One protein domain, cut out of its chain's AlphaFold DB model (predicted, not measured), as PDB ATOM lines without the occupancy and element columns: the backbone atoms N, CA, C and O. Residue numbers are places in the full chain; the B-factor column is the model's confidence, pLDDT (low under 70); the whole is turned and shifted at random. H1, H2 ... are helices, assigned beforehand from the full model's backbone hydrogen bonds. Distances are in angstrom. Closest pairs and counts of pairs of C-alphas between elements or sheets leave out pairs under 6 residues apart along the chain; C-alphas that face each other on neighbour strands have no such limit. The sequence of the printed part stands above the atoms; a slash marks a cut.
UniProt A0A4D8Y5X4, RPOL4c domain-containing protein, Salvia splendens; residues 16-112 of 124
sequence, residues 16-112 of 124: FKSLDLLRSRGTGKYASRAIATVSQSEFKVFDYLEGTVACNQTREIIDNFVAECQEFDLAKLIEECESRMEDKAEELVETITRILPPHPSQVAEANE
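AT A GLANCE: This is residues 16 to 112 of the 124 residues of the protein "RPOL4c domain-containing protein" of Salvia splendens (UniProt A0A4D8Y5X4). Picture a long, loose row of two helical lobes, with H1, H2 and H3 at one end and H4, H5 and H6 at the other, while residues 106 to 112 of H7 stick out sideways as a free arm. In the first lobe H1 and H3 cross steeply, with H2 farther out; in the second H4 runs outward, H5 makes the turn, and H6 folds back partly alongside H4. The printed part has 97 residues with seven named helices, H1 to H7 in order along the chain, and no named strand; the class is all helix. The whole is loose, with a radius of gyration of the C-alphas of 17.2 A, and elongated, spanning 53 by 32 by 25 A.

IN THESE COORDINATES: Find C-alpha 16 at (14.468, 12.296, -19.028); from there H1 runs through residues 16 to 24, 12.2 A long. H2 follows at residues 31 to 35, 7.2 A. Next come H3, residues 40 to 50, and H4, residues 59 to 69, each 15.2 A from first to last C-alpha. H5 is residues 74 to 79, 8.5 A. Look for C-alpha 86 at (0.386, -10.911, -28.922), where the longest helix, H6, begins; it holds residues 86 to 99 and measures 20.1 A. H7, residues 104 to 112, 12.9 A, ends with C-alpha 112 at (7.615, 21.498, -42.925).

HOW THE PARTS SIT: Begin with H1, which touches H3 at a steep tilt of 54 degrees, opposite ways; the closest C-alphas, of Leu 19 and Phe 46, are 6.3 A apart. H2 touches no helix, and it is only just apart from H3, at 8.1 A. H1 and H4 are also only just apart, at 8.1 A. Going on, H4 touches H6 at a shallow tilt of 15 degrees, opposite ways, with the closest C-alphas, of Phe 65 and Ile 99, 6.3 A apart. H4 and H5 meet only through their link. H5 is close to H6 but not clearly touching, the closest C-alphas being those of Leu 77 and Ala 89, 7.2 A apart. H7 touches no helix. In H1, H3, H4, H5, H6 and H7 every O i to N i+4 pair is within hydrogen-bond range; in H2 it is 0 of 1, beside 1 of 2 O i to N i+3 pairs.

THE WHOLE: Look to Ile 35 and Arg 84 for the two C-alphas farthest apart, 53.5 A. The printed part has no cut, and no link is long. The mean pLDDT of the printed part is 82.6; it is under 70 at residues 30 to 32, 34 to 36, 81 to 86 and 107 to 112.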
ATOM      1  N   PHE A  16      15.082  11.015 -19.397       91.44
ATOM      2  CA  PHE A  16      14.468  12.296 -19.028       91.44
ATOM      3  C   PHE A  16      15.165  12.945 -17.821       91.44
ATOM      4  O   PHE A  16      15.616  14.082 -17.918       91.44
ATOM      5  N   LYS A  17      15.328  12.215 -16.706       90.81
ATOM      6  CA  LYS A  17      15.992  12.742 -15.496       90.81
ATOM      7  C   LYS A  17      17.453  13.113 -15.756       90.81
ATOM      8  O   LYS A  17      17.942  14.103 -15.220       90.81
ATOM      9  N   SER A  18      18.148  12.336 -16.587       91.31
ATOM     10  CA  SER A  18      19.529  12.626 -16.986       91.31
ATOM     11  C   SER A  18      19.620  13.918 -17.801       91.31
ATOM     12  O   SER A  18      20.476  14.762 -17.534       91.31
ATOM     13  N   LEU A  19      18.716  14.102 -18.766       91.38
ATOM     14  CA  LEU A  19      18.655  15.307 -19.589       91.38
ATOM     15  C   LEU A  19      18.255  16.542 -18.769       91.38
ATOM     16  O   LEU A  19      18.866  17.599 -18.922       91.38
ATOM     17  N   ASP A  20      17.281  16.401 -17.871       90.69
ATOM     18  CA  ASP A  20      16.844  17.456 -16.952       90.69
ATOM     19  C   ASP A  20      17.989  17.912 -16.031       90.69
ATOM     20  O   ASP A  20      18.280  19.105 -15.917       90.69
ATOM     21  N   LEU A  21      18.749  16.961 -15.477       90.75
ATOM     22  CA  LEU A  21      19.941  17.256 -14.684       90.75
ATOM     23  C   LEU A  21      20.993  18.025 -15.497       90.75
ATOM     24  O   LEU A  21      21.537  19.021 -15.013       90.75
ATOM     25  N   LEU A  22      21.284  17.594 -16.728       90.69
ATOM     26  CA  LEU A  22      22.243  18.273 -17.604       90.69
ATOM     27  C   LEU A  22      21.795  19.708 -17.920       90.69
ATOM     28  O   LEU A  22      22.615  20.629 -17.824       90.69
ATOM     29  N   ARG A  23      20.505  19.920 -18.211       88.81
ATOM     30  CA  ARG A  23      19.907  21.253 -18.408       88.81
ATOM     31  C   ARG A  23      20.037  22.126 -17.160       88.81
ATOM     32  O   ARG A  23      20.478  23.269 -17.266       88.81
ATOM     33  N   SER A  24      19.766  21.577 -15.971       88.12
ATOM     34  CA  SER A  24      19.900  22.303 -14.695       88.12
ATOM     35  C   SER A  24      21.334  22.782 -14.420       88.12
ATOM     36  O   SER A  24      21.546  23.800 -13.765       88.12
ATOM     37  N   ARG A  25      22.331  22.081 -14.974       85.06
ATOM     38  CA  ARG A  25      23.760  22.422 -14.877       85.06
ATOM     39  C   ARG A  25      24.241  23.379 -15.970       85.06
ATOM     40  O   ARG A  25      25.443  23.601 -16.101       85.06
ATOM     41  N   GLY A  26      23.317  23.950 -16.740       79.06
ATOM     42  CA  GLY A  26      23.621  24.912 -17.796       79.06
ATOM     43  C   GLY A  26      24.016  24.268 -19.123       79.06
ATOM     44  O   GLY A  26      24.518  24.965 -20.003       79.06
ATOM     45  N   THR A  27      23.796  22.962 -19.296       80.88
ATOM     46  CA  THR A  27      23.999  22.309 -20.596       80.88
ATOM     47  C   THR A  27      22.838  22.682 -21.510       80.88
ATOM     48  O   THR A  27      21.675  22.487 -21.164       80.88
ATOM     49  N   GLY A  28      23.143  23.247 -22.671       79.06
ATOM     50  CA  GLY A  28      22.149  23.701 -23.634       79.06
ATOM     51  C   GLY A  28      22.786  23.986 -24.988       79.06
ATOM     52  O   GLY A  28      24.009  23.905 -25.143       79.06
ATOM     53  N   LYS A  29      21.956  24.339 -25.969       71.62
ATOM     54  CA  LYS A  29      22.406  24.577 -27.341       71.62
ATOM     55  C   LYS A  29      23.288  25.829 -27.461       71.62
ATOM     56  O   LYS A  29      23.078  26.826 -26.774       71.62
ATOM     57  N   TYR A  30      24.244  25.766 -28.389       68.19
ATOM     58  CA  TYR A  30      25.056  26.861 -28.951       68.19
ATOM     59  C   TYR A  30      25.661  27.867 -27.950       68.19
ATOM     60  O   TYR A  30      26.842  27.754 -27.625       68.19
ATOM     61  N   ALA A  31      24.890  28.841 -27.456       63.44
ATOM     62  CA  ALA A  31      25.375  29.877 -26.542       63.44
ATOM     63  C   ALA A  31      25.776  29.307 -25.172       63.44
ATOM     64  O   ALA A  31      26.799  29.700 -24.612       63.44
ATOM     65  N   SER A  32      25.028  28.319 -24.670       67.06
ATOM     66  CA  SER A  32      25.317  27.692 -23.378       67.06
ATOM     67  C   SER A  32      26.602  26.865 -23.417       67.06
ATOM     68  O   SER A  32      27.297  26.759 -22.412       67.06
ATOM     69  N   ARG A  33      26.990  26.335 -24.589       70.19
ATOM     70  CA  ARG A  33      28.186  25.487 -24.729       70.19
ATOM     71  C   ARG A  33      29.490  26.229 -24.447       70.19
ATOM     72  O   ARG A  33      30.425  25.632 -23.926       70.19
ATOM     73  N   ALA A  34      29.544  27.518 -24.773       67.12
ATOM     74  CA  ALA A  34      30.735  28.341 -24.584       67.12
ATOM     75  C   ALA A  34      30.956  28.771 -23.122       67.12
ATOM     76  O   ALA A  34      32.075  29.121 -22.757       67.12
ATOM     77  N   ILE A  35      29.902  28.759 -22.301       68.19
ATOM     78  CA  ILE A  35      29.919  29.294 -20.929       68.19
ATOM     79  C   ILE A  35      29.620  28.243 -19.853       68.19
ATOM     80  O   ILE A  35      29.780  28.524 -18.666       68.19
ATOM     81  N   ALA A  36      29.181  27.043 -20.235       69.81
ATOM     82  CA  ALA A  36      28.879  25.989 -19.281       69.81
ATOM     83  C   ALA A  36      30.155  25.389 -18.682       69.81
ATOM     84  O   ALA A  36      31.134  25.112 -19.372       69.81
ATOM     85  N   THR A  37      30.104  25.095 -17.386       73.12
ATOM     86  CA  THR A  37      31.187  24.431 -16.643       73.12
ATOM     87  C   THR A  37      31.132  22.904 -16.762       73.12
ATOM     88  O   THR A  37      31.667  22.197 -15.907       73.12
ATOM     89  N   VAL A  38      30.418  22.382 -17.761       76.94
ATOM     90  CA  VAL A  38      30.223  20.943 -17.960       76.94
ATOM     91  C   VAL A  38      31.286  20.387 -18.904       76.94
ATOM     92  O   VAL A  38      31.770  21.051 -19.819       76.94
ATOM     93  N   SER A  39      31.689  19.153 -18.643       84.75
ATOM     94  CA  SER A  39      32.717  18.443 -19.395       84.75
ATOM     95  C   SER A  39      32.267  18.109 -20.821       84.75
ATOM     96  O   SER A  39      31.079  18.013 -21.131       84.75
ATOM     97  N   GLN A  40      33.229  17.824 -21.701       85.50
ATOM     98  CA  GLN A  40      32.927  17.360 -23.059       85.50
ATOM     99  C   GLN A  40      32.105  16.057 -23.069       85.50
ATOM    100  O   GLN A  40      31.259  15.871 -23.941       85.50
ATOM    101  N   SER A  41      32.332  15.155 -22.108       88.69
ATOM    102  CA  SER A  41      31.543  13.927 -21.949       88.69
ATOM    103  C   SER A  41      30.077  14.214 -21.628       88.69
ATOM    104  O   SER A  41      29.205  13.558 -22.185       88.69
ATOM    105  N   GLU A  42      29.794  15.219 -20.800       88.69
ATOM    106  CA  GLU A  42      28.419  15.617 -20.468       88.69
ATOM    107  C   GLU A  42      27.704  16.223 -21.674       88.69
ATOM    108  O   GLU A  42      26.540  15.913 -21.914       88.69
ATOM    109  N   PHE A  43      28.422  16.988 -22.498       88.75
ATOM    110  CA  PHE A  43      27.881  17.464 -23.765       88.75
ATOM    111  C   PHE A  43      27.550  16.338 -24.744       88.75
ATOM    112  O   PHE A  43      26.533  16.421 -25.413       88.75
ATOM    113  N   LYS A  44      28.367  15.281 -24.834       90.81
ATOM    114  CA  LYS A  44      28.047  14.141 -25.711       90.81
ATOM    115  C   LYS A  44      26.780  13.415 -25.265       90.81
ATOM    116  O   LYS A  44      25.984  13.013 -26.106       90.81
ATOM    117  N   VAL A  45      26.597  13.252 -23.952       92.81
ATOM    118  CA  VAL A  45      25.373  12.660 -23.394       92.81
ATOM    119  C   VAL A  45      24.178  13.574 -23.653       92.81
ATOM    120  O   VAL A  45      23.131  13.090 -24.066       92.81
ATOM    121  N   PHE A  46      24.339  14.886 -23.477       91.94
ATOM    122  CA  PHE A  46      23.301  15.862 -23.802       91.94
ATOM    123  C   PHE A  46      22.902  15.808 -25.280       91.94
ATOM    124  O   PHE A  46      21.724  15.625 -25.560       91.94
ATOM    125  N   ASP A  47      23.868  15.908 -26.200       90.94
ATOM    126  CA  ASP A  47      23.633  15.897 -27.651       90.94
ATOM    127  C   ASP A  47      22.895  14.609 -28.067       90.94
ATOM    128  O   ASP A  47      21.959  14.650 -28.863       90.94
ATOM    129  N   TYR A  48      23.268  13.462 -27.479       93.25
ATOM    130  CA  TYR A  48      22.563  12.196 -27.685       93.25
ATOM    131  C   TYR A  48      21.117  12.253 -27.177       93.25
ATOM    132  O   TYR A  48      20.196  11.977 -27.935       93.25
ATOM    133  N   LEU A  49      20.906  12.620 -25.909       93.56
ATOM    134  CA  LEU A  49      19.579  12.618 -25.287       93.56
ATOM    135  C   LEU A  49      18.630  13.635 -25.930       93.56
ATOM    136  O   LEU A  49      17.436  13.360 -26.053       93.56
ATOM    137  N   GLU A  50      19.149  14.785 -26.357       90.12
ATOM    138  CA  GLU A  50      18.381  15.823 -27.042       90.12
ATOM    139  C   GLU A  50      17.823  15.341 -28.389       90.12
ATOM    140  O   GLU A  50      16.718  15.727 -28.766       90.12
ATOM    141  N   GLY A  51      18.541  14.448 -29.075       88.94
ATOM    142  CA  GLY A  51      18.101  13.815 -30.318       88.94
ATOM    143  C   GLY A  51      17.108  12.662 -30.145       88.94
ATOM    144  O   GLY A  51      16.770  12.019 -31.133       88.94
ATOM    145  N   THR A  52      16.653  12.372 -28.923       91.06
ATOM    146  CA  THR A  52      15.700  11.285 -28.630       91.06
ATOM    147  C   THR A  52      14.372  11.825 -28.106       91.06
ATOM    148  O   THR A  52      14.260  12.995 -27.749       91.06
ATOM    149  N   VAL A  53      13.377  10.944 -27.938       89.06
ATOM    150  CA  VAL A  53      12.092  11.272 -27.284       89.06
ATOM    151  C   VAL A  53      12.241  11.895 -25.892       89.06
ATOM    152  O   VAL A  53      11.351  12.616 -25.449       89.06
ATOM    153  N   ALA A  54      13.365  11.665 -25.202       90.31
ATOM    154  CA  ALA A  54      13.598  12.181 -23.855       90.31
ATOM    155  C   ALA A  54      13.526  13.715 -23.777       90.31
ATOM    156  O   ALA A  54      13.208  14.255 -22.718       90.31
ATOM    157  N   CYS A  55      13.795  14.426 -24.878       89.88
ATOM    158  CA  CYS A  55      13.773  15.886 -24.899       89.88
ATOM    159  C   CYS A  55      12.366  16.493 -24.841       89.88
ATOM    160  O   CYS A  55      12.249  17.636 -24.386       89.88
ATOM    161  N   ASN A  56      11.348  15.709 -25.216       90.38
ATOM    162  CA  ASN A  56       9.932  16.083 -25.257       90.38
ATOM    163  C   ASN A  56       9.110  15.455 -24.118       90.38
ATOM    164  O   ASN A  56       7.910  15.697 -24.014       90.38
ATOM    165  N   GLN A  57       9.727  14.629 -23.271       91.38
ATOM    166  CA  GLN A  57       9.058  14.028 -22.120       91.38
ATOM    167  C   GLN A  57       8.927  15.027 -20.966       91.38
ATOM    168  O   GLN A  57       9.766  15.910 -20.780       91.38
ATOM    169  N   THR A  58       7.891  14.846 -20.149       91.38
ATOM    170  CA  THR A  58       7.693  15.560 -18.882       91.38
ATOM    171  C   THR A  58       7.593  14.561 -17.739       91.38
ATOM    172  O   THR A  58       7.333  13.375 -17.948       91.38
ATOM    173  N   ARG A  59       7.765  15.039 -16.501       90.25
ATOM    174  CA  ARG A  59       7.575  14.197 -15.317       90.25
ATOM    175  C   ARG A  59       6.173  13.584 -15.268       90.25
ATOM    176  O   ARG A  59       6.055  12.408 -14.968       90.25
ATOM    177  N   GLU A  60       5.151  14.359 -15.618       92.69
ATOM    178  CA  GLU A  60       3.757  13.904 -15.661       92.69
ATOM    179  C   GLU A  60       3.548  12.773 -16.674       92.69
ATOM    180  O   GLU A  60       2.958  11.755 -16.330       92.69
ATOM    181  N   ILE A  61       4.099  12.902 -17.888       92.06
ATOM    182  CA  ILE A  61       4.035  11.847 -18.910       92.06
ATOM    183  C   ILE A  61       4.695  10.560 -18.405       92.06
ATOM    184  O   ILE A  61       4.149   9.475 -18.585       92.06
ATOM    185  N   ILE A  62       5.865  10.672 -17.768       91.19
ATOM    186  CA  ILE A  62       6.584   9.513 -17.229       91.19
ATOM    187  C   ILE A  62       5.809   8.868 -16.080       91.19
ATOM    188  O   ILE A  62       5.686   7.647 -16.053       91.19
ATOM    189  N   ASP A  63       5.281   9.665 -15.154       91.44
ATOM    190  CA  ASP A  63       4.512   9.157 -14.018       91.44
ATOM    191  C   ASP A  63       3.220   8.466 -14.506       91.44
ATOM    192  O   ASP A  63       2.890   7.385 -14.015       91.44
ATOM    193  N   ASN A  64       2.549   9.016 -15.529       93.56
ATOM    194  CA  ASN A  64       1.390   8.382 -16.164       93.56
ATOM    195  C   ASN A  64       1.763   7.070 -16.870       93.56
ATOM    196  O   ASN A  64       1.120   6.047 -16.657       93.56
ATOM    197  N   PHE A  65       2.838   7.076 -17.663       91.69
ATOM    198  CA  PHE A  65       3.317   5.881 -18.359       91.69
ATOM    199  C   PHE A  65       3.658   4.753 -17.379       91.69
ATOM    200  O   PHE A  65       3.251   3.613 -17.576       91.69
ATOM    201  N   VAL A  66       4.358   5.069 -16.286       89.94
ATOM    202  CA  VAL A  66       4.697   4.085 -15.251       89.94
ATOM    203  C   VAL A  66       3.446   3.519 -14.587       89.94
ATOM    204  O   VAL A  66       3.424   2.322 -14.317       89.94
ATOM    205  N   ALA A  67       2.431   4.343 -14.315       91.69
ATOM    206  CA  ALA A  67       1.184   3.886 -13.711       91.69
ATOM    207  C   ALA A  67       0.437   2.900 -14.620       91.69
ATOM    208  O   ALA A  67       0.043   1.834 -14.156       91.69
ATOM    209  N   GLU A  68       0.307   3.212 -15.910       91.31
ATOM    210  CA  GLU A  68      -0.376   2.338 -16.871       91.31
ATOM    211  C   GLU A  68       0.421   1.064 -17.172       91.31
ATOM    212  O   GLU A  68      -0.143  -0.022 -17.287       91.31
ATOM    213  N   CYS A  69       1.753   1.147 -17.183       89.00
ATOM    214  CA  CYS A  69       2.600  -0.027 -17.355       89.00
ATOM    215  C   CYS A  69       2.501  -1.051 -16.209       89.00
ATOM    216  O   CYS A  69       2.953  -2.179 -16.394       89.00
ATOM    217  N   GLN A  70       1.924  -0.713 -15.046       87.75
ATOM    218  CA  GLN A  70       1.769  -1.664 -13.929       87.75
ATOM    219  C   GLN A  70       0.859  -2.847 -14.270       87.75
ATOM    220  O   GLN A  70       0.975  -3.902 -13.644       87.75
ATOM    221  N   GLU A  71      -0.029  -2.694 -15.253       85.19
ATOM    222  CA  GLU A  71      -0.918  -3.767 -15.709       85.19
ATOM    223  C   GLU A  71      -0.183  -4.814 -16.570       85.19
ATOM    224  O   GLU A  71      -0.677  -5.929 -16.780       85.19
ATOM    225  N   PHE A  72       1.041  -4.496 -17.002       84.81
ATOM    226  CA  PHE A  72       1.871  -5.336 -17.849       84.81
ATOM    227  C   PHE A  72       3.025  -5.949 -17.048       84.81
ATOM    228  O   PHE A  72       3.818  -5.260 -16.409       84.81
ATOM    229  N   ASP A  73       3.187  -7.268 -17.149       84.38
ATOM    230  CA  ASP A  73       4.416  -7.936 -16.713       84.38
ATOM    231  C   ASP A  73       5.493  -7.742 -17.793       84.38
ATOM    232  O   ASP A  73       5.724  -8.610 -18.636       84.38
ATOM    233  N   LEU A  74       6.091  -6.546 -17.816       83.00
ATOM    234  CA  LEU A  74       7.030  -6.125 -18.860       83.00
ATOM    235  C   LEU A  74       8.266  -7.026 -18.946       83.00
ATOM    236  O   LEU A  74       8.761  -7.265 -20.044       83.00
ATOM    237  N   ALA A  75       8.754  -7.542 -17.814       82.25
ATOM    238  CA  ALA A  75       9.902  -8.447 -17.797       82.25
ATOM    239  C   ALA A  75       9.580  -9.722 -18.580       82.25
ATOM    240  O   ALA A  75      10.304 -10.096 -19.501       82.25
ATOM    241  N   LYS A  76       8.426 -10.323 -18.284       76.81
ATOM    242  CA  LYS A  76       7.957 -11.509 -18.989       76.81
ATOM    243  C   LYS A  76       7.631 -11.240 -20.457       76.81
ATOM    244  O   LYS A  76       7.954 -12.063 -21.306       76.81
ATOM    245  N   LEU A  77       7.011 -10.097 -20.760       75.81
ATOM    246  CA  LEU A  77       6.683  -9.711 -22.134       75.81
ATOM    247  C   LEU A  77       7.946  -9.616 -23.003       75.81
ATOM    248  O   LEU A  77       7.940 -10.061 -24.144       75.81
ATOM    249  N   ILE A  78       9.031  -9.066 -22.455       77.38
ATOM    250  CA  ILE A  78      10.292  -8.884 -23.180       77.38
ATOM    251  C   ILE A  78      11.078 -10.201 -23.279       77.38
ATOM    252  O   ILE A  78      11.633 -10.495 -24.336       77.38
ATOM    253  N   GLU A  79      11.130 -11.001 -22.208       79.62
ATOM    254  CA  GLU A  79      11.913 -12.248 -22.163       79.62
ATOM    255  C   GLU A  79      11.258 -13.414 -22.923       79.62
ATOM    256  O   GLU A  79      11.962 -14.232 -23.514       79.62
ATOM    257  N   GLU A  80       9.924 -13.485 -22.948       71.25
ATOM    258  CA  GLU A  80       9.150 -14.583 -23.553       71.25
ATOM    259  C   GLU A  80       8.296 -14.111 -24.746       71.25
ATOM    260  O   GLU A  80       7.245 -14.686 -25.036       71.25
ATOM    261  N   CYS A  81       8.754 -13.072 -25.455       63.88
ATOM    262  CA  CYS A  81       8.015 -12.387 -26.525       63.88
ATOM    263  C   CYS A  81       7.495 -13.336 -27.636       63.88
ATOM    264  O   CYS A  81       6.482 -13.060 -28.273       63.88
ATOM    265  N   GLU A  82       8.138 -14.496 -27.840       63.03
ATOM    266  CA  GLU A  82       7.756 -15.504 -28.846       63.03
ATOM    267  C   GLU A  82       6.628 -16.463 -28.409       63.03
ATOM    268  O   GLU A  82       5.987 -17.080 -29.261       63.03
ATOM    269  N   SER A  83       6.351 -16.621 -27.107       61.03
ATOM    270  CA  SER A  83       5.351 -17.584 -26.626       61.03
ATOM    271  C   SER A  83       4.345 -16.954 -25.664       61.03
ATOM    272  O   SER A  83       4.529 -16.971 -24.451       61.03
ATOM    273  N   ARG A  84       3.207 -16.538 -26.240       57.16
ATOM    274  CA  ARG A  84       1.981 -16.036 -25.587       57.16
ATOM    275  C   ARG A  84       2.100 -14.622 -25.011       57.16
ATOM    276  O   ARG A  84       2.444 -14.473 -23.846       57.16
ATOM    277  N   MET A  85       1.655 -13.637 -25.798       58.78
ATOM    278  CA  MET A  85       0.795 -12.491 -25.420       58.78
ATOM    279  C   MET A  85       0.813 -11.437 -26.547       58.78
ATOM    280  O   MET A  85       1.136 -10.279 -26.312       58.78
ATOM    281  N   GLU A  86       0.478 -11.838 -27.778       63.38
ATOM    282  CA  GLU A  86       0.386 -10.911 -28.922       63.38
ATOM    283  C   GLU A  86      -0.602  -9.768 -28.610       63.38
ATOM    284  O   GLU A  86      -0.258  -8.599 -28.743       63.38
ATOM    285  N   ASP A  87      -1.747 -10.106 -28.004       73.94
ATOM    286  CA  ASP A  87      -2.761  -9.132 -27.575       73.94
ATOM    287  C   ASP A  87      -2.227  -8.099 -26.563       73.94
ATOM    288  O   ASP A  87      -2.543  -6.918 -26.667       73.94
ATOM    289  N   LYS A  88      -1.392  -8.509 -25.593       80.06
ATOM    290  CA  LYS A  88      -0.854  -7.560 -24.599       80.06
ATOM    291  C   LYS A  88       0.321  -6.750 -25.124       80.06
ATOM    292  O   LYS A  88       0.577  -5.664 -24.616       80.06
ATOM    293  N   ALA A  89       1.070  -7.289 -26.085       82.38
ATOM    294  CA  ALA A  89       2.109  -6.528 -26.763       82.38
ATOM    295  C   ALA A  89       1.477  -5.396 -27.582       82.38
ATOM    296  O   ALA A  89       1.940  -4.264 -27.492       82.38
ATOM    297  N   GLU A  90       0.384  -5.680 -28.294       86.12
ATOM    298  CA  GLU A  90      -0.368  -4.672 -29.046       86.12
ATOM    299  C   GLU A  90      -0.979  -3.612 -28.116       86.12
ATOM    300  O   GLU A  90      -0.791  -2.417 -28.333       86.12
ATOM    301  N   GLU A  91      -1.615  -4.030 -27.018       88.88
ATOM    302  CA  GLU A  91      -2.167  -3.120 -26.003       88.88
ATOM    303  C   GLU A  91      -1.078  -2.234 -25.365       88.88
ATOM    304  O   GLU A  91      -1.280  -1.038 -25.125       88.88
ATOM    305  N   LEU A  92       0.121  -2.784 -25.142       89.06
ATOM    306  CA  LEU A  92       1.266  -2.007 -24.672       89.06
ATOM    307  C   LEU A  92       1.730  -0.995 -25.726       89.06
ATOM    308  O   LEU A  92       2.064   0.136 -25.375       89.06
ATOM    309  N   VAL A  93       1.762  -1.369 -27.006       89.88
ATOM    310  CA  VAL A  93       2.117  -0.454 -28.101       89.88
ATOM    311  C   VAL A  93       1.094   0.679 -28.215       89.88
ATOM    312  O   VAL A  93       1.484   1.843 -28.340       89.88
ATOM    313  N   GLU A  94      -0.200   0.386 -28.097       92.38
ATOM    314  CA  GLU A  94      -1.257   1.402 -28.055       92.38
ATOM    315  C   GLU A  94      -1.073   2.344 -26.852       92.38
ATOM    316  O   GLU A  94      -1.093   3.567 -26.992       92.38
ATOM    317  N   THR A  95      -0.777   1.788 -25.678       92.75
ATOM    318  CA  THR A  95      -0.481   2.561 -24.463       92.75
ATOM    319  C   THR A  95       0.735   3.478 -24.661       92.75
ATOM    320  O   THR A  95       0.685   4.671 -24.348       92.75
ATOM    321  N   ILE A  96       1.823   2.953 -25.234       91.75
ATOM    322  CA  ILE A  96       3.048   3.705 -25.536       91.75
ATOM    323  C   ILE A  96       2.754   4.865 -26.490       91.75
ATOM    324  O   ILE A  96       3.154   5.994 -26.210       91.75
ATOM    325  N   THR A  97       2.068   4.602 -27.603       91.88
ATOM    326  CA  THR A  97       1.779   5.615 -28.634       91.88
ATOM    327  C   THR A  97       0.809   6.687 -28.146       91.88
ATOM    328  O   THR A  97       0.916   7.839 -28.560       91.88
ATOM    329  N   ARG A  98      -0.101   6.340 -27.230       93.38
ATOM    330  CA  ARG A  98      -1.048   7.283 -26.626       93.38
ATOM    331  C   ARG A  98      -0.403   8.208 -25.594       93.38
ATOM    332  O   ARG A  98      -0.808   9.364 -25.487       93.38
ATOM    333  N   ILE A  99       0.540   7.704 -24.795       93.75
ATOM    334  CA  ILE A  99       1.099   8.444 -23.650       93.75
ATOM    335  C   ILE A  99       2.406   9.147 -24.002       93.75
ATOM    336  O   ILE A  99       2.629  10.281 -23.570       93.75
ATOM    337  N   LEU A 100       3.309   8.471 -24.717       92.19
ATOM    338  CA  LEU A 100       4.634   9.020 -24.978       92.19
ATOM    339  C   LEU A 100       4.582  10.063 -26.104       92.19
ATOM    340  O   LEU A 100       3.855   9.894 -27.081       92.19
ATOM    341  N   PRO A 101       5.375  11.143 -25.997       90.50
ATOM    342  CA  PRO A 101       5.428  12.165 -27.026       90.50
ATOM    343  C   PRO A 101       6.045  11.606 -28.316       90.50
ATOM    344  O   PRO A 101       6.901  10.713 -28.255       90.50
ATOM    345  N   PRO A 102       5.688  12.177 -29.480       87.69
ATOM    346  CA  PRO A 102       6.286  11.791 -30.746       87.69
ATOM    347  C   PRO A 102       7.784  12.103 -30.769       87.69
ATOM    348  O   PRO A 102       8.290  13.011 -30.092       87.69
ATOM    349  N   HIS A 103       8.506  11.341 -31.587       85.81
ATOM    350  CA  HIS A 103       9.935  11.546 -31.775       85.81
ATOM    351  C   HIS A 103      10.213  12.929 -32.394       85.81
ATOM    352  O   HIS A 103       9.483  13.334 -33.299       85.81
ATOM    353  N   PRO A 104      11.283  13.639 -31.983       83.12
ATOM    354  CA  PRO A 104      11.633  14.957 -32.524       83.12
ATOM    355  C   PRO A 104      11.748  15.032 -34.055       83.12
ATOM    356  O   PRO A 104      11.525  16.091 -34.628       83.12
ATOM    357  N   SER A 105      12.081  13.928 -34.727       82.44
ATOM    358  CA  SER A 105      12.107  13.879 -36.197       82.44
ATOM    359  C   SER A 105      10.708  13.941 -36.819       82.44
ATOM    360  O   SER A 105      10.534  14.604 -37.829       82.44
ATOM    361  N   GLN A 106       9.699  13.331 -36.191       77.06
ATOM    362  CA  GLN A 106       8.327  13.293 -36.718       77.06
ATOM    363  C   GLN A 106       7.645  14.666 -36.642       77.06
ATOM    364  O   GLN A 106       6.882  15.039 -37.524       77.06
ATOM    365  N   VAL A 107       7.934  15.445 -35.591       69.00
ATOM    366  CA  VAL A 107       7.413  16.818 -35.450       69.00
ATOM    367  C   VAL A 107       8.117  17.823 -36.361       69.00
ATOM    368  O   VAL A 107       7.510  18.833 -36.700       69.00
ATOM    369  N   ALA A 108       9.366  17.570 -36.761       64.62
ATOM    370  CA  ALA A 108      10.046  18.409 -37.748       64.62
ATOM    371  C   ALA A 108       9.400  18.256 -39.135       64.62
ATOM    372  O   ALA A 108       9.065  19.256 -39.761       64.62
ATOM    373  N   GLU A 109       9.134  17.015 -39.549       61.34
ATOM    374  CA  GLU A 109       8.512  16.688 -40.840       61.34
ATOM    375  C   GLU A 109       7.087  17.267 -40.966       61.34
ATOM    376  O   GLU A 109       6.767  17.918 -41.957       61.34
ATOM    377  N   ALA A 110       6.253  17.145 -39.926       59.69
ATOM    378  CA  ALA A 110       4.883  17.679 -39.938       59.69
ATOM    379  C   ALA A 110       4.806  19.220 -39.991       59.69
ATOM    380  O   ALA A 110       3.812  19.788 -40.441       59.69
ATOM    381  N   ASN A 111       5.838  19.910 -39.499       58.78
ATOM    382  CA  ASN A 111       5.884  21.372 -39.473       58.78
ATOM    383  C   ASN A 111       6.454  21.961 -40.779       58.78
ATOM    384  O   ASN A 111       6.216  23.132 -41.065       58.78
ATOM    385  N   GLU A 112       7.183  21.158 -41.564       56.22
ATOM    386  CA  GLU A 112       7.615  21.498 -42.925       56.22
ATOM    387  C   GLU A 112       6.462  21.326 -43.931       56.22
ATOM    388  O   GLU A 112       6.217  22.237 -44.719       56.22
TER     389      GLU A 112